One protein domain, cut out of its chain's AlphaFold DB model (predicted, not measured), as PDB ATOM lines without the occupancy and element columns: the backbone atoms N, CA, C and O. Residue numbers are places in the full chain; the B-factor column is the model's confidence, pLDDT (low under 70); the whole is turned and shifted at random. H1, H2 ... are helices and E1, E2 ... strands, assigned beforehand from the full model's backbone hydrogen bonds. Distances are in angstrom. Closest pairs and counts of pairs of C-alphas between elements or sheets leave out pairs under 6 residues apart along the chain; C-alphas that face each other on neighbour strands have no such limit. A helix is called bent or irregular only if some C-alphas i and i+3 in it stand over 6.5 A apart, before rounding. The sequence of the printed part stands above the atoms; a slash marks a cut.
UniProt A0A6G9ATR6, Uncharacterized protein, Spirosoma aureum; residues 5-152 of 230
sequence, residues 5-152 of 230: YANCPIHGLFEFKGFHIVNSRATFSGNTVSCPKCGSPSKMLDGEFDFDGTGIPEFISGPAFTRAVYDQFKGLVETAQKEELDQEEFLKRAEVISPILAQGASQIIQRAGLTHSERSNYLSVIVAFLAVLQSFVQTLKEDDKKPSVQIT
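Overview. This is residues 5 to 152 of the 230 residues of an uncharacterized protein of Spirosoma aureum (UniProt A0A6G9ATR6). Two small, strongly twisted sheets of four strands each make one end of the domain, and four helices make the other, with H1, H2 and H3 folding back and forth on each other. The long helix H4 meets H1 near H1's far end, and the two open as a V towards the sheet E7 E6 E3 E8, which the last strand, E8, joins at its edge. The printed part has 148 residues with eight named strands and four named helices, in the order E1 E2 E3 E4 E5 E6 E7 H1 H2 H3 H4 E8, and its class is mixed, helices and strands. One sheet has the order E7 E6 E3 E8 and is mixed; the other has the order E2 E1 E5 E4, is antiparallel and is curled like part of a barrel. The whole is compact, with a radius of gyration of the C-alphas of 16.3 A and spans of 46 by 41 by 27 A.

Along the chain. In the mixed sheet, E7 is residues 57 to 61, 11.7 A long, E6 is residues 47 to 51, 12.4 A, E3 is residues 24 to 29, 16.2 A, and E8 is residues 148 to 152, 12.5 A, ending with C-alpha 152 at (241.334, 248.445, 235.340). In the curled sheet, E2 is residues 12 to 16, 12.4 A, E1 is residues 5 to 8, 10.0 A, beginning with C-alpha 5 at (236.847, 262.949, 231.466), E5 is residues 41 to 44, 9.7 A, and E4 is residues 32 to 34, 7.0 A. H1 is residues 64 to 82, 26.5 A, H2 is residues 87 to 97, 15.3 A, and H3 is residues 99 to 111, 18.4 A. H4 is residues 116 to 139, 34.5 A, beginning with C-alpha 116 at (223.823, 289.418, 230.904); it is irregular, with C-alphas 117 and 120 8.0 A apart, and has a kink of 48 degrees near residue 123.

Arrangement. E6 and E3 are antiparallel at 159 degrees, with N 26 and O 49 at 2.8 A. E7 and E6 form an antiparallel hairpin, with N 50 and O 58 at 2.8 A. E8 is parallel to E3 at 24 degrees, with N 149 and O 25 at 2.8 A. E3 runs on into E4 at 85 degrees, and E5 runs on into E6 at 63 degrees. E5 pairs with E4 over residues 41 to 43, with N 42 and O 33 at 2.8 A, and with E1 over residues 43 to 44, with N 7 and O 43 at 2.7 A; E1 and E2 form a hairpin, with N 14 and O 6 at 2.7 A. H1 only grazes the mixed sheet with residues 64 to 70, and H4 only grazes it with residues 133 to 139. H1 and H2 form a helical hairpin and touch at a shallow tilt of 20 degrees, the closest C-alphas being those of Ala 80 and Phe 90, 6.7 A apart. H2 and H3 form another at 30 degrees, the closest C-alphas being those of Ala 94 and Ala 102, 4.8 A apart. H3 only grazes the curled sheet with residues 99 to 104. H1 and H4 only just touch, with 3 pairs of C-alphas within 8 A, the closest those of Gln 81 and Leu 123 at 6.8 A, at a steep tilt of 45 degrees, opposite ways. In H1, H2 and H3 every O i to N i+4 pair is within hydrogen-bond range; in H4 it is 14 of 20.

Size, cuts and confidence. The two C-alphas farthest apart, those of Ser 117 and Thr 152, are 47.4 A apart. The printed part has no cut, and no link is long. The mean pLDDT of the printed part is 75.5; 43 residues are under 70, among them residues 111 to 146, and the mean over H4 is 54.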
ATOM      1  N   TYR A   5     236.121 262.250 232.516       85.88
ATOM      2  CA  TYR A   5     236.847 262.949 231.466       85.88
ATOM      3  C   TYR A   5     238.041 262.136 230.968       85.88
ATOM      4  O   TYR A   5     238.697 261.417 231.726       85.88
ATOM      5  N   ALA A   6     238.328 262.266 229.675       88.56
ATOM      6  CA  ALA A   6     239.498 261.696 229.023       88.56
ATOM      7  C   ALA A   6     240.198 262.738 228.159       88.56
ATOM      8  O   ALA A   6     239.535 263.589 227.593       88.56
ATOM      9  N   ASN A   7     241.519 262.675 228.043       84.44
ATOM     10  CA  ASN A   7     242.355 263.617 227.315       84.44
ATOM     11  C   ASN A   7     242.847 263.030 225.985       84.44
ATOM     12  O   ASN A   7     243.613 262.061 225.957       84.44
ATOM     13  N   CYS A   8     242.411 263.626 224.878       85.62
ATOM     14  CA  CYS A   8     242.926 263.379 223.538       85.62
ATOM     15  C   CYS A   8     244.202 264.202 223.310       85.62
ATOM     16  O   CYS A   8     244.189 265.402 223.571       85.62
ATOM     17  N   PRO A   9     245.279 263.629 222.747       79.75
ATOM     18  CA  PRO A   9     246.501 264.388 222.464       79.75
ATOM     19  C   PRO A   9     246.316 265.497 221.411       79.75
ATOM     20  O   PRO A   9     247.116 266.420 221.367       79.75
ATOM     21  N   ILE A  10     245.279 265.407 220.568       84.12
ATOM     22  CA  ILE A  10     245.010 266.368 219.484       84.12
ATOM     23  C   ILE A  10     243.947 267.388 219.904       84.12
ATOM     24  O   ILE A  10     244.106 268.582 219.687       84.12
ATOM     25  N   HIS A  11     242.847 266.912 220.496       81.25
ATOM     26  CA  HIS A  11     241.671 267.739 220.788       81.25
ATOM     27  C   HIS A  11     241.523 268.106 222.264       81.25
ATOM     28  O   HIS A  11     240.596 268.845 222.575       81.25
ATOM     29  N   GLY A  12     242.384 267.579 223.143       78.00
ATOM     30  CA  GLY A  12     242.352 267.757 224.595       78.00
ATOM     31  C   GLY A  12     241.296 266.908 225.325       78.00
ATOM     32  O   GLY A  12     240.806 265.905 224.799       78.00
ATOM     33  N   LEU A  13     240.960 267.301 226.559       78.62
ATOM     34  CA  LEU A  13     239.926 266.701 227.411       78.62
ATOM     35  C   LEU A  13     238.540 266.586 226.728       78.62
ATOM     36  O   LEU A  13     238.124 267.422 225.942       78.62
ATOM     37  N   PHE A  14     237.761 265.562 227.043       80.94
ATOM     38  CA  PHE A  14     236.371 265.417 226.616       80.94
ATOM     39  C   PHE A  14     235.602 264.530 227.591       80.94
ATOM     40  O   PHE A  14     236.189 263.718 228.306       80.94
ATOM     41  N   GLU A  15     234.278 264.690 227.619       85.88
ATOM     42  CA  GLU A  15     233.388 263.860 228.431       85.88
ATOM     43  C   GLU A  15     233.280 262.450 227.832       85.88
ATOM     44  O   GLU A  15     232.866 262.266 226.684       85.88
ATOM     45  N   PHE A  16     233.621 261.442 228.629       87.38
ATOM     46  CA  PHE A  16     233.410 260.037 228.332       87.38
ATOM     47  C   PHE A  16     232.107 259.550 228.979       87.38
ATOM     48  O   PHE A  16     231.959 259.557 230.199       87.38
ATOM     49  N   LYS A  17     231.167 259.079 228.152       86.50
ATOM     50  CA  LYS A  17     229.807 258.687 228.574       86.50
ATOM     51  C   LYS A  17     229.612 257.177 228.773       86.50
ATOM     52  O   LYS A  17     228.486 256.696 228.727       86.50
ATOM     53  N   GLY A  18     230.689 256.413 228.958       85.56
ATOM     54  CA  GLY A  18     230.618 254.945 229.015       85.56
ATOM     55  C   GLY A  18     230.424 254.339 230.405       85.56
ATOM     56  O   GLY A  18     230.242 253.129 230.504       85.56
ATOM     57  N   PHE A  19     230.459 255.139 231.473       84.38
ATOM     58  CA  PHE A  19     230.349 254.644 232.846       84.38
ATOM     59  C   PHE A  19     229.145 255.234 233.577       84.38
ATOM     60  O   PHE A  19     228.815 256.411 233.436       84.38
ATOM     61  N   HIS A  20     228.519 254.402 234.406       87.00
ATOM     62  CA  HIS A  20     227.471 254.800 235.335       87.00
ATOM     63  C   HIS A  20     227.813 254.238 236.720       87.00
ATOM     64  O   HIS A  20     227.635 253.049 236.972       87.00
ATOM     65  N   ILE A  21     228.369 255.085 237.585       85.19
ATOM     66  CA  ILE A  21     228.898 254.751 238.918       85.19
ATOM     67  C   ILE A  21     228.200 255.649 239.941       85.19
ATOM     68  O   ILE A  21     228.230 256.867 239.832       85.19
ATOM     69  N   VAL A  22     227.548 255.084 240.942       87.06
ATOM     70  CA  VAL A  22     226.773 255.890 241.896       87.06
ATOM     71  C   VAL A  22     227.064 255.384 243.296       87.06
ATOM     72  O   VAL A  22     227.164 254.169 243.482       87.06
ATOM     73  N   ASN A  23     227.203 256.291 244.265       89.50
ATOM     74  CA  ASN A  23     227.479 255.958 245.669       89.50
ATOM     75  C   ASN A  23     228.650 254.969 245.842       89.50
ATOM     76  O   ASN A  23     228.535 253.980 246.567       89.50
ATOM     77  N   SER A  24     229.746 255.163 245.106       90.44
ATOM     78  CA  SER A  24     230.870 254.219 245.066       90.44
ATOM     79  C   SER A  24     232.190 254.943 244.855       90.44
ATOM     80  O   SER A  24     232.260 255.898 244.084       90.44
ATOM     81  N   ARG A  25     233.265 254.420 245.450       91.69
ATOM     82  CA  ARG A  25     234.627 254.870 245.148       91.69
ATOM     83  C   ARG A  25     235.160 254.078 243.960       91.69
ATOM     84  O   ARG A  25     235.146 252.850 244.000       91.69
ATOM     85  N   ALA A  26     235.627 254.753 242.916       91.06
ATOM     86  CA  ALA A  26     236.227 254.111 241.755       91.06
ATOM     87  C   ALA A  26     237.684 254.526 241.572       91.06
ATOM     88  O   ALA A  26     238.019 255.706 241.637       91.06
ATOM     89  N   THR A  27     238.534 253.549 241.284       92.94
ATOM     90  CA  THR A  27     239.929 253.785 240.901       92.94
ATOM     91  C   THR A  27     240.067 253.558 239.404       92.94
ATOM     92  O   THR A  27     239.789 252.458 238.917       92.94
ATOM     93  N   PHE A  28     240.513 254.582 238.679       90.44
ATOM     94  CA  PHE A  28     240.846 254.505 237.261       90.44
ATOM     95  C   PHE A  28     242.361 254.511 237.088       90.44
ATOM     96  O   PHE A  28     243.055 255.370 237.628       90.44
ATOM     97  N   SER A  29     242.867 253.549 236.322       91.56
ATOM     98  CA  SER A  29     244.283 253.465 235.985       91.56
ATOM     99  C   SER A  29     244.463 252.883 234.589       91.56
ATOM    100  O   SER A  29     243.872 251.848 234.274       91.56
ATOM    101  N   GLY A  30     245.260 253.554 233.753       88.75
ATOM    102  CA  GLY A  30     245.649 253.065 232.428       88.75
ATOM    103  C   GLY A  30     244.495 252.982 231.428       88.75
ATOM    104  O   GLY A  30     244.616 252.336 230.389       88.75
ATOM    105  N   ASN A  31     243.366 253.623 231.725       91.19
ATOM    106  CA  ASN A  31     242.179 253.530 230.892       91.19
ATOM    107  C   ASN A  31     242.360 254.377 229.624       91.19
ATOM    108  O   ASN A  31     242.733 255.551 229.683       91.19
ATOM    109  N   THR A  32     242.062 253.790 228.465       92.31
ATOM    110  CA  THR A  32     242.068 254.495 227.179       92.31
ATOM    111  C   THR A  32     240.700 254.427 226.525       92.31
ATOM    112  O   THR A  32     239.972 253.444 226.653       92.31
ATOM    113  N   VAL A  33     240.336 255.505 225.842       93.31
ATOM    114  CA  VAL A  33     239.065 255.656 225.132       93.31
ATOM    115  C   VAL A  33     239.319 256.342 223.791       93.31
ATOM    116  O   VAL A  33     240.288 257.087 223.640       93.31
ATOM    117  N   SER A  34     238.473 256.103 222.794       94.56
ATOM    118  CA  SER A  34     238.596 256.782 221.499       94.56
ATOM    119  C   SER A  34     238.041 258.202 221.576       94.56
ATOM    120  O   SER A  34     236.949 258.423 222.099       94.56
ATOM    121  N   CYS A  35     238.779 259.170 221.026       91.12
ATOM    122  CA  CYS A  35     238.289 260.537 220.899       91.12
ATOM    123  C   CYS A  35     237.060 260.567 219.974       91.12
ATOM    124  O   CYS A  35     237.169 260.117 218.832       91.12
ATOM    125  N   PRO A  36     235.921 261.149 220.384       90.81
ATOM    126  CA  PRO A  36     234.730 261.208 219.538       90.81
ATOM    127  C   PRO A  36     234.902 262.120 218.311       90.81
ATOM    128  O   PRO A  36     234.126 262.009 217.371       90.81
ATOM    129  N   LYS A  37     235.901 263.019 218.308       88.19
ATOM    130  CA  LYS A  37     236.168 263.940 217.189       88.19
ATOM    131  C   LYS A  37     237.060 263.327 216.107       88.19
ATOM    132  O   LYS A  37     236.796 263.526 214.930       88.19
ATOM    133  N   CYS A  38     238.110 262.596 216.491       92.75
ATOM    134  CA  CYS A  38     239.120 262.096 215.544       92.75
ATOM    135  C   CYS A  38     239.426 260.600 215.637       92.75
ATOM    136  O   CYS A  38     240.304 260.117 214.931       92.75
ATOM    137  N   GLY A  39     238.776 259.865 216.540       94.56
ATOM    138  CA  GLY A  39     239.011 258.436 216.759       94.56
ATOM    139  C   GLY A  39     240.322 258.091 217.478       94.56
ATOM    140  O   GLY A  39     240.458 256.968 217.959       94.56
ATOM    141  N   SER A  40     241.264 259.034 217.609       91.56
ATOM    142  CA  SER A  40     242.577 258.788 218.218       91.56
ATOM    143  C   SER A  40     242.476 258.291 219.669       91.56
ATOM    144  O   SER A  40     241.590 258.737 220.415       91.56
ATOM    145  N   PRO A  41     243.399 257.410 220.100       92.75
ATOM    146  CA  PRO A  41     243.432 256.922 221.471       92.75
ATOM    147  C   PRO A  41     243.684 258.083 222.433       92.75
ATOM    148  O   PRO A  41     244.579 258.905 222.239       92.75
ATOM    149  N   SER A  42     242.854 258.154 223.462       91.69
ATOM    150  CA  SER A  42     242.833 259.221 224.454       91.69
ATOM    151  C   SER A  42     242.919 258.608 225.842       91.69
ATOM    152  O   SER A  42     242.313 257.568 226.099       91.69
ATOM    153  N   LYS A  43     243.686 259.228 226.736       89.62
ATOM    154  CA  LYS A  43     243.885 258.711 228.094       89.62
ATOM    155  C   LYS A  43     242.778 259.211 229.002       89.62
ATOM    156  O   LYS A  43     242.582 260.417 229.102       89.62
ATOM    157  N   MET A  44     242.059 258.315 229.664       90.00
ATOM    158  CA  MET A  44     241.144 258.719 230.725       90.00
ATOM    159  C   MET A  44     241.937 259.287 231.906       90.00
ATOM    160  O   MET A  44     243.110 258.955 232.070       90.00
ATOM    161  N   LEU A  45     241.330 260.171 232.698       87.00
ATOM    162  CA  LEU A  45     241.991 260.669 233.901       87.00
ATOM    163  C   LEU A  45     242.208 259.520 234.890       87.00
ATOM    164  O   LEU A  45     241.254 258.897 235.356       87.00
ATOM    165  N   ASP A  46     243.475 259.265 235.200       89.25
ATOM    166  CA  ASP A  46     243.869 258.309 236.223       89.25
ATOM    167  C   ASP A  46     243.717 258.944 237.609       89.25
ATOM    168  O   ASP A  46     244.033 260.124 237.809       89.25
ATOM    169  N   GLY A  47     243.254 258.147 238.566       90.19
ATOM    170  CA  GLY A  47     243.026 258.574 239.939       90.19
ATOM    171  C   GLY A  47     241.951 257.767 240.656       90.19
ATOM    172  O   GLY A  47     241.266 256.926 240.073       90.19
ATOM    173  N   GLU A  48     241.812 258.040 241.941       92.38
ATOM    174  CA  GLU A  48     240.716 257.589 242.780       92.38
ATOM    175  C   GLU A  48     239.674 258.687 242.882       92.38
ATOM    176  O   GLU A  48     239.986 259.837 243.205       92.38
ATOM    177  N   PHE A  49     238.431 258.304 242.621       90.62
ATOM    178  CA  PHE A  49     237.294 259.195 242.642       90.62
ATOM    179  C   PHE A  49     236.196 258.636 243.539       90.62
ATOM    180  O   PHE A  49     235.893 257.446 243.465       90.62
ATOM    181  N   ASP A  50     235.578 259.466 244.367       88.94
ATOM    182  CA  ASP A  50     234.386 259.101 245.128       88.94
ATOM    183  C   ASP A  50     233.143 259.648 244.419       88.94
ATOM    184  O   ASP A  50     232.982 260.852 244.257       88.94
ATOM    185  N   PHE A  51     232.286 258.762 243.917       86.25
ATOM    186  CA  PHE A  51     231.046 259.153 243.256       86.25
ATOM    187  C   PHE A  51     229.925 259.192 244.283       86.25
ATOM    188  O   PHE A  51     229.585 258.175 244.895       86.25
ATOM    189  N   ASP A  52     229.313 260.359 244.420       83.94
ATOM    190  CA  ASP A  52     228.139 260.560 245.256       83.94
ATOM    191  C   ASP A  52     226.854 259.984 244.614       83.94
ATOM    192  O   ASP A  52     226.867 259.301 243.580       83.94
ATOM    193  N   GLY A  53     225.710 260.264 245.242       76.12
ATOM    194  CA  GLY A  53     224.386 259.899 244.734       76.12
ATOM    195  C   GLY A  53     223.974 260.651 243.465       76.12
ATOM    196  O   GLY A  53     223.023 260.244 242.797       76.12
ATOM    197  N   THR A  54     224.676 261.738 243.125       74.06
ATOM    198  CA  THR A  54     224.390 262.594 241.966       74.06
ATOM    199  C   THR A  54     225.208 262.200 240.729       74.06
ATOM    200  O   THR A  54     224.849 262.556 239.602       74.06
ATOM    201  N   GLY A  55     226.256 261.389 240.914       69.94
ATOM    202  CA  GLY A  55     227.160 260.927 239.863       69.94
ATOM    203  C   GLY A  55     228.272 261.928 239.536       69.94
ATOM    204  O   GLY A  55     228.916 261.793 238.488       69.94
ATOM    205  N   ILE A  56     228.489 262.926 240.397       74.75
ATOM    206  CA  ILE A  56     229.604 263.870 240.296       74.75
ATOM    207  C   ILE A  56     230.810 263.249 241.026       74.75
ATOM    208  O   ILE A  56     230.698 262.938 242.210       74.75
ATOM    209  N   PRO A  57     231.948 263.011 240.341       81.62
ATOM    210  CA  PRO A  57     233.118 262.399 240.967       81.62
ATOM    211  C   PRO A  57     233.925 263.384 241.809       81.62
ATOM    212  O   PRO A  57     234.350 264.427 241.307       81.62
ATOM    213  N   GLU A  58     234.239 262.993 243.039       81.44
ATOM    214  CA  GLU A  58     235.203 263.653 243.914       81.44
ATOM    215  C   GLU A  58     236.603 263.121 243.713       81.44
ATOM    216  O   GLU A  58     236.836 261.940 243.922       81.44
ATOM    217  N   PHE A  59     237.550 263.977 243.328       84.56
ATOM    218  CA  PHE A  59     238.944 263.569 243.206       84.56
ATOM    219  C   PHE A  59     239.573 263.386 244.592       84.56
ATOM    220  O   PHE A  59     239.746 264.349 245.335       84.56
ATOM    221  N   ILE A  60     239.957 262.150 244.911       89.06
ATOM    222  CA  ILE A  60     240.604 261.786 246.176       89.06
ATOM    223  C   ILE A  60     242.124 261.802 246.006       89.06
ATOM    224  O   ILE A  60     242.861 262.438 246.762       89.06
ATOM    225  N   SER A  61     242.620 261.087 244.997       87.88
ATOM    226  CA  SER A  61     244.051 260.894 244.772       87.88
ATOM    227  C   SER A  61     244.338 260.586 243.301       87.88
ATOM    228  O   SER A  61     243.461 260.151 242.564       87.88
ATOM    229  N   GLY A  62     245.561 260.818 242.830       87.69
ATOM    230  CA  GLY A  62     245.934 260.503 241.452       87.69
ATOM    231  C   GLY A  62     247.348 260.954 241.095       87.69
ATOM    232  O   GLY A  62     248.030 261.554 241.932       87.69
ATOM    233  N   PRO A  63     247.809 260.665 239.866       82.50
ATOM    234  CA  PRO A  63     249.127 261.070 239.392       82.50
ATOM    235  C   PRO A  63     249.331 262.586 239.470       82.50
ATOM    236  O   PRO A  63     248.383 263.362 239.345       82.50
ATOM    237  N   ALA A  64     250.593 263.011 239.604       75.25
ATOM    238  CA  ALA A  64     250.961 264.421 239.747       75.25
ATOM    239  C   ALA A  64     250.386 265.309 238.632       75.25
ATOM    240  O   ALA A  64     249.963 266.427 238.899       75.25
ATOM    241  N   PHE A  65     250.303 264.791 237.403       70.94
ATOM    242  CA  PHE A  65     249.685 265.492 236.279       70.94
ATOM    243  C   PHE A  65     248.195 265.793 236.515       70.94
ATOM    244  O   PHE A  65     247.776 266.937 236.361       70.94
ATOM    245  N   THR A  66     247.404 264.796 236.933       74.62
ATOM    246  CA  THR A  66     245.971 264.971 237.229       74.62
ATOM    247  C   THR A  66     245.773 265.993 238.347       74.62
ATOM    248  O   THR A  66     244.916 266.869 238.238       74.62
ATOM    249  N   ARG A  67     246.610 265.925 239.389       79.00
ATOM    250  CA  ARG A  67     246.585 266.879 240.502       79.00
ATOM    251  C   ARG A  67     246.948 268.297 240.052       79.00
ATOM    252  O   ARG A  67     246.218 269.218 240.378       79.00
ATOM    253  N   ALA A  68     247.996 268.472 239.247       72.44
ATOM    254  CA  ALA A  68     248.413 269.789 238.763       72.44
ATOM    255  C   ALA A  68     247.328 270.479 237.921       72.44
ATOM    256  O   ALA A  68     247.062 271.661 238.117       72.44
ATOM    257  N   VAL A  69     246.662 269.738 237.026       72.31
ATOM    258  CA  VAL A  69     245.547 270.275 236.226       72.31
ATOM    259  C   VAL A  69     244.368 270.661 237.124       72.31
ATOM    260  O   VAL A  69     243.768 271.720 236.937       72.31
ATOM    261  N   TYR A  70     244.052 269.828 238.120       76.88
ATOM    262  CA  TYR A  70     242.998 270.114 239.090       76.88
ATOM    263  C   TYR A  70     243.312 271.357 239.938       76.88
ATOM    264  O   TYR A  70     242.464 272.236 240.073       76.88
ATOM    265  N   ASP A  71     244.539 271.473 240.449       79.62
ATOM    266  CA  ASP A  71     244.982 272.585 241.294       79.62
ATOM    267  C   ASP A  71     245.024 273.910 240.522       79.62
ATOM    268  O   ASP A  71     244.585 274.936 241.040       79.62
ATOM    269  N   GLN A  72     245.479 273.898 239.264       75.38
ATOM    270  CA  GLN A  72     245.446 275.079 238.395       75.38
ATOM    271  C   GLN A  72     244.014 275.558 238.152       75.38
ATOM    272  O   GLN A  72     243.736 276.756 238.233       75.38
ATOM    273  N   PHE A  73     243.092 274.631 237.888       75.06
ATOM    274  CA  PHE A  73     241.693 274.984 237.688       75.06
ATOM    275  C   PHE A  73     241.042 275.500 238.972       75.06
ATOM    276  O   PHE A  73     240.340 276.510 238.946       75.06
ATOM    277  N   LYS A  74     241.318 274.854 240.109       78.75
ATOM    278  CA  LYS A  74     240.856 275.301 241.424       78.75
ATOM    279  C   LYS A  74     241.354 276.714 241.736       78.75
ATOM    280  O   LYS A  74     240.549 277.561 242.108       78.75
ATOM    281  N   GLY A  75     242.643 276.981 241.524       79.19
ATOM    282  CA  GLY A  75     243.231 278.307 241.708       79.19
ATOM    283  C   GLY A  75     242.560 279.359 240.828       79.19
ATOM    284  O   GLY A  75     242.200 280.421 241.320       79.19
ATOM    285  N   LEU A  76     242.290 279.041 239.558       79.50
ATOM    286  CA  LEU A  76     241.572 279.952 238.669       79.50
ATOM    287  C   LEU A  76     240.149 280.259 239.164       79.50
ATOM    288  O   LEU A  76     239.715 281.408 239.104       79.50
ATOM    289  N   VAL A  77     239.433 279.252 239.666       75.56
ATOM    290  CA  VAL A  77     238.096 279.422 240.255       75.56
ATOM    291  C   VAL A  77     238.152 280.292 241.516       75.56
ATOM    292  O   VAL A  77     237.309 281.169 241.679       75.56
ATOM    293  N   GLU A  78     239.152 280.106 242.379       78.62
ATOM    294  CA  GLU A  78     239.365 280.944 243.568       78.62
ATOM    295  C   GLU A  78     239.744 282.388 243.206       78.62
ATOM    296  O   GLU A  78     239.257 283.331 243.827       78.62
ATOM    297  N   THR A  79     240.577 282.591 242.182       77.06
ATOM    298  CA  THR A  79     240.906 283.925 241.666       77.06
ATOM    299  C   THR A  79     239.669 284.606 241.090       77.06
ATOM    300  O   THR A  79     239.423 285.765 241.405       77.06
ATOM    301  N   ALA A  80     238.834 283.883 240.339       74.75
ATOM    302  CA  ALA A  80     237.565 284.418 239.847       74.75
ATOM    303  C   ALA A  80     236.632 284.891 240.969       74.75
ATOM    304  O   ALA A  80     235.888 285.845 240.768       74.75
ATOM    305  N   GLN A  81     236.691 284.273 242.152       65.44
ATOM    306  CA  GLN A  81     235.903 284.708 243.313       65.44
ATOM    307  C   GLN A  81     236.438 285.978 243.947       65.44
ATOM    308  O   GLN A  81     235.656 286.813 244.388       65.44
ATOM    309  N   LYS A  82     237.763 286.079 244.070       79.38
ATOM    310  CA  LYS A  82     238.412 287.172 244.798       79.38
ATOM    311  C   LYS A  82     238.555 288.428 243.950       79.38
ATOM    312  O   LYS A  82     238.439 289.522 244.484       79.38
ATOM    313  N   GLU A  83     238.849 288.261 242.664       76.69
ATOM    314  CA  GLU A  83     239.151 289.351 241.728       76.69
ATOM    315  C   GLU A  83     237.946 289.748 240.865       76.69
ATOM    316  O   GLU A  83     238.099 290.594 239.992       76.69
ATOM    317  N   GLU A  84     236.770 289.137 241.079       76.62
ATOM    318  CA  GLU A  84     235.563 289.349 240.258       76.62
ATOM    319  C   GLU A  84     235.856 289.254 238.747       76.62
ATOM    320  O   GLU A  84     235.423 290.094 237.959       76.62
ATOM    321  N   LEU A  85     236.624 288.232 238.333       78.88
ATOM    322  CA  LEU A  85     236.983 288.054 236.921       78.88
ATOM    323  C   LEU A  85     235.726 288.003 236.052       78.88
ATOM    324  O   LEU A  85     234.836 287.178 236.286       78.88
ATOM    325  N   ASP A  86     235.695 288.829 235.002       84.06
ATOM    326  CA  ASP A  86     234.638 288.748 233.999       84.06
ATOM    327  C   ASP A  86     234.645 287.365 233.340       84.06
ATOM    328  O   ASP A  86     235.681 286.708 233.207       84.06
ATOM    329  N   GLN A  87     233.472 286.932 232.889       81.88
ATOM    330  CA  GLN A  87     233.281 285.649 232.224       81.88
ATOM    331  C   GLN A  87     234.271 285.440 231.084       81.88
ATOM    332  O   GLN A  87     234.834 284.354 230.941       81.88
ATOM    333  N   GLU A  88     234.469 286.467 230.257       86.88
ATOM    334  CA  GLU A  88     235.360 286.377 229.110       86.88
ATOM    335  C   GLU A  88     236.808 286.180 229.567       86.88
ATOM    336  O   GLU A  88     237.541 285.375 228.992       86.88
ATOM    337  N   GLU A  89     237.212 286.850 230.646       87.06
ATOM    338  CA  GLU A  89     238.554 286.734 231.201       87.06
ATOM    339  C   GLU A  89     238.772 285.396 231.914       87.06
ATOM    340  O   GLU A  89     239.806 284.758 231.714       87.06
ATOM    341  N   PHE A  90     237.783 284.912 232.669       86.75
ATOM    342  CA  PHE A  90     237.813 283.573 233.252       86.75
ATOM    343  C   PHE A  90     237.941 282.504 232.167       86.75
ATOM    344  O   PHE A  90     238.780 281.615 232.285       86.75
ATOM    345  N   LEU A  91     237.158 282.602 231.089       87.81
ATOM    346  CA  LEU A  91     237.226 281.662 229.972       87.81
ATOM    347  C   LEU A  91     238.571 281.743 229.242       87.81
ATOM    348  O   LEU A  91     239.140 280.695 228.956       87.81
ATOM    349  N   LYS A  92     239.123 282.943 229.024       89.75
ATOM    350  CA  LYS A  92     240.470 283.121 228.452       89.75
ATOM    351  C   LYS A  92     241.549 282.499 229.335       89.75
ATOM    352  O   LYS A  92     242.390 281.752 228.848       89.75
ATOM    353  N   ARG A  93     241.526 282.761 230.646       86.44
ATOM    354  CA  ARG A  93     242.489 282.171 231.590       86.44
ATOM    355  C   ARG A  93     242.312 280.651 231.686       86.44
ATOM    356  O   ARG A  93     243.302 279.924 231.712       86.44
ATOM    357  N   ALA A  94     241.074 280.157 231.666       84.75
ATOM    358  CA  ALA A  94     240.780 278.727 231.627       84.75
ATOM    359  C   ALA A  94     241.294 278.092 230.334       84.75
ATOM    360  O   ALA A  94     241.807 276.981 230.384       84.75
ATOM    361  N   GLU A  95     241.208 278.795 229.202       85.19
ATOM    362  CA  GLU A  95     241.676 278.330 227.896       85.19
ATOM    363  C   GLU A  95     243.199 278.187 227.858       85.19
ATOM    364  O   GLU A  95     243.697 277.204 227.311       85.19
ATOM    365  N   VAL A  96     243.930 279.091 228.524       84.06
ATOM    366  CA  VAL A  96     245.392 278.993 228.702       84.06
ATOM    367  C   VAL A  96     245.782 277.763 229.526       84.06
ATOM    368  O   VAL A  96     246.764 277.101 229.198       84.06
ATOM    369  N   ILE A  97     245.023 277.433 230.579       78.69
ATOM    370  CA  ILE A  97     245.258 276.211 231.369       78.69
ATOM    371  C   ILE A  97     244.920 274.978 230.522       78.69
ATOM    372  O   ILE A  97     245.701 274.035 230.412       78.69
ATOM    373  N   SER A  98     243.725 274.973 229.935       74.25
ATOM    374  CA  SER A  98     243.260 273.947 229.015       74.25
ATOM    375  C   SER A  98     242.039 274.448 228.232       74.25
ATOM    376  O   SER A  98     241.009 274.747 228.844       74.25
ATOM    377  N   PRO A  99     242.051 274.416 226.887       72.69
ATOM    378  CA  PRO A  99     240.910 274.835 226.064       72.69
ATOM    379  C   PRO A  99     239.581 274.151 226.416       72.69
ATOM    380  O   PRO A  99     238.500 274.701 226.211       72.69
ATOM    381  N   ILE A 100     239.631 272.949 226.992       65.12
ATOM    382  CA  ILE A 100     238.426 272.247 227.438       65.12
ATOM    383  C   ILE A 100     237.946 272.656 228.811       65.12
ATOM    384  O   ILE A 100     236.744 272.586 229.044       65.12
ATOM    385  N   LEU A 101     238.817 273.112 229.706       69.88
ATOM    386  CA  LEU A 101     238.337 273.729 230.939       69.88
ATOM    387  C   LEU A 101     237.524 274.978 230.599       69.88
ATOM    388  O   LEU A 101     236.437 275.144 231.147       69.88
ATOM    389  N   ALA A 102     237.958 275.762 229.607       76.56
ATOM    390  CA  ALA A 102     237.154 276.855 229.066       76.56
ATOM    391  C   ALA A 102     235.835 276.368 228.442       76.56
ATOM    392  O   ALA A 102     234.781 276.910 228.763       76.56
ATOM    393  N   GLN A 103     235.835 275.317 227.610       73.88
ATOM    394  CA  GLN A 103     234.579 274.774 227.058       73.88
ATOM    395  C   GLN A 103     233.637 274.208 228.131       73.88
ATOM    396  O   GLN A 103     232.427 274.398 228.056       73.88
ATOM    397  N   GLY A 104     234.169 273.496 229.122       67.81
ATOM    398  CA  GLY A 104     233.399 272.923 230.222       67.81
ATOM    399  C   GLY A 104     232.805 274.014 231.103       67.81
ATOM    400  O   GLY A 104     231.609 273.985 231.392       67.81
ATOM    401  N   ALA A 105     233.614 275.014 231.453       77.56
ATOM    402  CA  ALA A 105     233.161 276.203 232.153       77.56
ATOM    403  C   ALA A 105     232.082 276.948 231.364       77.56
ATOM    404  O   ALA A 105     231.031 277.245 231.925       77.56
ATOM    405  N   SER A 106     232.280 277.192 230.063       79.00
ATOM    406  CA  SER A 106     231.296 277.915 229.253       79.00
ATOM    407  C   SER A 106     229.966 277.166 229.174       79.00
ATOM    408  O   SER A 106     228.917 277.784 229.316       79.00
ATOM    409  N   GLN A 107     229.987 275.833 229.056       73.06
ATOM    410  CA  GLN A 107     228.773 275.015 229.078       73.06
ATOM    411  C   GLN A 107     228.049 275.056 230.428       73.06
ATOM    412  O   GLN A 107     226.818 275.042 230.457       73.06
ATOM    413  N   ILE A 108     228.786 275.068 231.545       68.00
ATOM    414  CA  ILE A 108     228.199 275.192 232.887       68.00
ATOM    415  C   ILE A 108     227.560 276.574 233.045       68.00
ATOM    416  O   ILE A 108     226.404 276.655 233.449       68.00
ATOM    417  N   ILE A 109     228.269 277.634 232.651       73.00
ATOM    418  CA  ILE A 109     227.789 279.020 232.719       73.00
ATOM    419  C   ILE A 109     226.542 279.208 231.842       73.00
ATOM    420  O   ILE A 109     225.547 279.769 232.293       73.00
ATOM    421  N   GLN A 110     226.539 278.660 230.622       71.75
ATOM    422  CA  GLN A 110     225.374 278.682 229.728       71.75
ATOM    423  C   GLN A 110     224.178 277.919 230.310       71.75
ATOM    424  O   GLN A 110     223.049 278.398 230.244       71.75
ATOM    425  N   ARG A 111     224.401 276.735 230.897       65.19
ATOM    426  CA  ARG A 111     223.329 275.935 231.516       65.19
ATOM    427  C   ARG A 111     222.771 276.552 232.789       65.19
ATOM    428  O   ARG A 111     221.607 276.309 233.092       65.19
ATOM    429  N   ALA A 112     223.574 277.323 233.513       63.69
ATOM    430  CA  ALA A 112     223.113 278.073 234.671       63.69
ATOM    431  C   ALA A 112     222.119 279.189 234.291       63.69
ATOM    432  O   ALA A 112     221.500 279.761 235.179       63.69
ATOM    433  N   GLY A 113     221.926 279.472 232.992       60.56
ATOM    434  CA  GLY A 113     220.906 280.409 232.517       60.56
ATOM    435  C   GLY A 113     221.206 281.867 232.857       60.56
ATOM    436  O   GLY A 113     220.292 282.685 232.859       60.56
ATOM    437  N   LEU A 114     222.470 282.194 233.141       59.00
ATOM    438  CA  LEU A 114     222.882 283.525 233.576       59.00
ATOM    439  C   LEU A 114     222.720 284.512 232.426       59.00
ATOM    440  O   LEU A 114     223.493 284.522 231.465       59.00
ATOM    441  N   THR A 115     221.683 285.336 232.510       58.09
ATOM    442  CA  THR A 115     221.488 286.431 231.563       58.09
ATOM    443  C   THR A 115     222.492 287.547 231.852       58.09
ATOM    444  O   THR A 115     222.890 287.776 232.994       58.09
ATOM    445  N   HIS A 116     222.882 288.291 230.815       57.78
ATOM    446  CA  HIS A 116     223.823 289.418 230.904       57.78
ATOM    447  C   HIS A 116     223.444 290.476 231.965       57.78
ATOM    448  O   HIS A 116     224.308 291.241 232.389       57.78
ATOM    449  N   SER A 117     222.171 290.530 232.383       52.97
ATOM    450  CA  SER A 117     221.668 291.497 233.368       52.97
ATOM    451  C   SER A 117     221.927 291.104 234.830       52.97
ATOM    452  O   SER A 117     221.886 291.967 235.698       52.97
ATOM    453  N   GLU A 118     222.289 289.845 235.102       54.28
ATOM    454  CA  GLU A 118     222.599 289.336 236.450       54.28
ATOM    455  C   GLU A 118     224.112 289.214 236.697       54.28
ATOM    456  O   GLU A 118     224.563 288.459 237.560       54.28
ATOM    457  N   ARG A 119     224.921 289.981 235.953       53.69
ATOM    458  CA  ARG A 119     226.389 290.014 236.081       53.69
ATOM    459  C   ARG A 119     226.889 290.349 237.498       53.69
ATOM    460  O   ARG A 119     227.996 289.956 237.836       53.69
ATOM    461  N   SER A 120     226.085 290.984 238.356       52.53
ATOM    462  CA  SER A 120     226.438 291.212 239.771       52.53
ATOM    463  C   SER A 120     226.223 289.991 240.682       52.53
ATOM    464  O   SER A 120     226.738 289.964 241.795       52.53
ATOM    465  N   ASN A 121     225.522 288.951 240.217       52.62
ATOM    466  CA  ASN A 121     225.267 287.716 240.966       52.62
ATOM    467  C   ASN A 121     226.187 286.555 240.538       52.62
ATOM    468  O   ASN A 121     225.900 285.396 240.844       52.62
ATOM    469  N   TYR A 122     227.328 286.841 239.895       56.91
ATOM    470  CA  TYR A 122     228.383 285.852 239.605       56.91
ATOM    471  C   TYR A 122     228.885 285.143 240.870       56.91
ATOM    472  O   TYR A 122     229.138 283.935 240.854       56.91
ATOM    473  N   LEU A 123     228.908 285.867 241.995       50.66
ATOM    474  CA  LEU A 123     229.147 285.315 243.325       50.66
ATOM    475  C   LEU A 123     228.212 284.147 243.638       50.66
ATOM    476  O   LEU A 123     228.675 283.160 244.179       50.66
ATOM    477  N   SER A 124     226.934 284.181 243.251       53.16
ATOM    478  CA  SER A 124     225.990 283.104 243.584       53.16
ATOM    479  C   SER A 124     226.267 281.802 242.828       53.16
ATOM    480  O   SER A 124     226.061 280.720 243.370       53.16
ATOM    481  N   VAL A 125     226.803 281.881 241.608       58.69
ATOM    482  CA  VAL A 125     227.123 280.716 240.764       58.69
ATOM    483  C   VAL A 125     228.436 280.103 241.197       58.69
ATOM    484  O   VAL A 125     228.549 278.883 241.294       58.69
ATOM    485  N   ILE A 126     229.417 280.949 241.501       57.66
ATOM    486  CA  ILE A 126     230.676 280.462 242.033       57.66
ATOM    487  C   ILE A 126     230.482 279.951 243.465       57.66
ATOM    488  O   ILE A 126     231.051 278.921 243.795       57.66
ATOM    489  N   VAL A 127     229.621 280.572 244.280       54.44
ATOM    490  CA  VAL A 127     229.193 280.057 245.594       54.44
ATOM    491  C   VAL A 127     228.387 278.772 245.446       54.44
ATOM    492  O   VAL A 127     228.568 277.883 246.259       54.44
ATOM    493  N   ALA A 128     227.554 278.600 244.417       57.31
ATOM    494  CA  ALA A 128     226.855 277.335 244.177       57.31
ATOM    495  C   ALA A 128     227.828 276.225 243.753       57.31
ATOM    496  O   ALA A 128     227.766 275.113 244.272       57.31
ATOM    497  N   PHE A 129     228.772 276.529 242.860       65.50
ATOM    498  CA  PHE A 129     229.817 275.594 242.447       65.50
ATOM    499  C   PHE A 129     230.769 275.267 243.608       65.50
ATOM    500  O   PHE A 129     231.118 274.110 243.817       65.50
ATOM    501  N   LEU A 130     231.122 276.260 244.427       54.41
ATOM    502  CA  LEU A 130     231.897 276.080 245.648       54.41
ATOM    503  C   LEU A 130     231.136 275.365 246.746       54.41
ATOM    504  O   LEU A 130     231.763 274.611 247.461       54.41
ATOM    505  N   ALA A 131     229.842 275.602 246.932       53.09
ATOM    506  CA  ALA A 131     229.040 274.895 247.921       53.09
ATOM    507  C   ALA A 131     228.993 273.415 247.548       53.09
ATOM    508  O   ALA A 131     229.216 272.570 248.406       53.09
ATOM    509  N   VAL A 132     228.856 273.102 246.255       61.84
ATOM    510  CA  VAL A 132     229.036 271.737 245.746       61.84
ATOM    511  C   VAL A 132     230.446 271.214 246.060       61.84
ATOM    512  O   VAL A 132     230.558 270.091 246.537       61.84
ATOM    513  N   LEU A 133     231.503 272.022 245.897       54.62
ATOM    514  CA  LEU A 133     232.887 271.648 246.243       54.62
ATOM    515  C   LEU A 133     233.207 271.634 247.760       54.62
ATOM    516  O   LEU A 133     234.131 270.946 248.174       54.62
ATOM    517  N   GLN A 134     232.497 272.376 248.611       56.31
ATOM    518  CA  GLN A 134     232.720 272.463 250.062       56.31
ATOM    519  C   GLN A 134     231.918 271.401 250.803       56.31
ATOM    520  O   GLN A 134     232.450 270.789 251.728       56.31
ATOM    521  N   SER A 135     230.675 271.142 250.380       50.41
ATOM    522  CA  SER A 135     229.926 269.958 250.804       50.41
ATOM    523  C   SER A 135     230.726 268.691 250.497       50.41
ATOM    524  O   SER A 135     230.797 267.819 251.350       50.41
ATOM    525  N   PHE A 136     231.438 268.671 249.365       43.91
ATOM    526  CA  PHE A 136     232.457 267.682 248.990       43.91
ATOM    527  C   PHE A 136     233.553 267.496 250.047       43.91
ATOM    528  O   PHE A 136     233.694 266.417 250.615       43.91
ATOM    529  N   VAL A 137     234.261 268.576 250.405       46.06
ATOM    530  CA  VAL A 137     235.377 268.517 251.364       46.06
ATOM    531  C   VAL A 137     234.909 268.094 252.762       46.06
ATOM    532  O   VAL A 137     235.682 267.504 253.514       46.06
ATOM    533  N   GLN A 138     233.655 268.371 253.134       46.78
ATOM    534  CA  GLN A 138     233.096 267.915 254.408       46.78
ATOM    535  C   GLN A 138     232.754 266.418 254.407       46.78
ATOM    536  O   GLN A 138     232.999 265.762 255.420       46.78
ATOM    537  N   THR A 139     232.316 265.843 253.281       46.91
ATOM    538  CA  THR A 139     232.148 264.382 253.134       46.91
ATOM    539  C   THR A 139     233.458 263.597 253.218       46.91
ATOM    540  O   THR A 139     233.428 262.414 253.541       46.91
ATOM    541  N   LEU A 140     234.619 264.236 253.022       45.31
ATOM    542  CA  LEU A 140     235.929 263.588 253.196       45.31
ATOM    543  C   LEU A 140     236.252 263.211 254.653       45.31
ATOM    544  O   LEU A 140     237.227 262.496 254.881       45.31
ATOM    545  N   LYS A 141     235.493 263.702 255.645       45.47
ATOM    546  CA  LYS A 141     235.733 263.397 257.068       45.47
ATOM    547  C   LYS A 141     234.930 262.215 257.607       45.47
ATOM    548  O   LYS A 141     235.230 261.759 258.708       45.47
ATOM    549  N   GLU A 142     233.964 261.700 256.856       47.88
ATOM    550  CA  GLU A 142     233.257 260.475 257.226       47.88
ATOM    551  C   GLU A 142     233.855 259.297 256.452       47.88
ATOM    552  O   GLU A 142     233.497 259.019 255.309       47.88
ATOM    553  N   ASP A 143     234.791 258.593 257.099       44.22
ATOM    554  CA  ASP A 143     235.282 257.269 256.696       44.22
ATOM    555  C   ASP A 143     234.178 256.205 256.872       44.22
ATOM    556  O   ASP A 143     234.337 255.187 257.552       44.22
ATOM    557  N   ASP A 144     233.028 256.414 256.239       55.62
ATOM    558  CA  ASP A 144     232.105 255.325 255.985       55.62
ATOM    559  C   ASP A 144     232.681 254.487 254.847       55.62
ATOM    560  O   ASP A 144     232.981 254.976 253.755       55.62
ATOM    561  N   LYS A 145     232.879 253.193 255.121       61.88
ATOM    562  CA  LYS A 145     233.418 252.192 254.189       61.88
ATOM    563  C   LYS A 145     232.506 252.040 252.966       61.88
ATOM    564  O   LYS A 145     231.760 251.065 252.858       61.88
ATOM    565  N   LYS A 146     232.569 252.979 252.023       64.69
ATOM    566  CA  LYS A 146     231.935 252.836 250.715       64.69
ATOM    567  C   LYS A 146     232.570 251.656 249.973       64.69
ATOM    568  O   LYS A 146     233.776 251.418 250.103       64.69
ATOM    569  N   PRO A 147     231.785 250.909 249.182       72.94
ATOM    570  CA  PRO A 147     232.335 249.874 248.324       72.94
ATOM    571  C   PRO A 147     233.327 250.502 247.337       72.94
ATOM    572  O   PRO A 147     233.008 251.478 246.652       72.94
ATOM    573  N   SER A 148     234.541 249.950 247.284       73.25
ATOM    574  CA  SER A 148     235.547 250.321 246.292       73.25
ATOM    575  C   SER A 148     235.418 249.435 245.054       73.25
ATOM    576  O   SER A 148     235.293 248.212 245.142       73.25
ATOM    577  N   VAL A 149     235.442 250.062 243.882       79.94
ATOM    578  CA  VAL A 149     235.405 249.402 242.579       79.94
ATOM    579  C   VAL A 149     236.698 249.747 241.849       79.94
ATOM    580  O   VAL A 149     236.928 250.893 241.471       79.94
ATOM    581  N   GLN A 150     237.565 248.758 241.639       77.12
ATOM    582  CA  GLN A 150     238.735 248.942 240.781       77.12
ATOM    583  C   GLN A 150     238.324 248.737 239.325       77.12
ATOM    584  O   GLN A 150     237.861 247.658 238.951       77.12
ATOM    585  N   ILE A 151     238.483 249.777 238.507       73.19
ATOM    586  CA  ILE A 151     238.203 249.730 237.071       73.19
ATOM    587  C   ILE A 151     239.543 249.809 236.343       73.19
ATOM    588  O   ILE A 151     240.013 250.876 235.939       73.19
ATOM    589  N   THR A 152     240.158 248.640 236.189       69.75
ATOM    590  CA  THR A 152     241.334 248.445 235.340       69.75
ATOM    591  C   THR A 152     240.862 247.857 234.020       69.75
ATOM    592  O   THR A 152     240.474 246.688 233.953       69.75
TER     593      THR A 152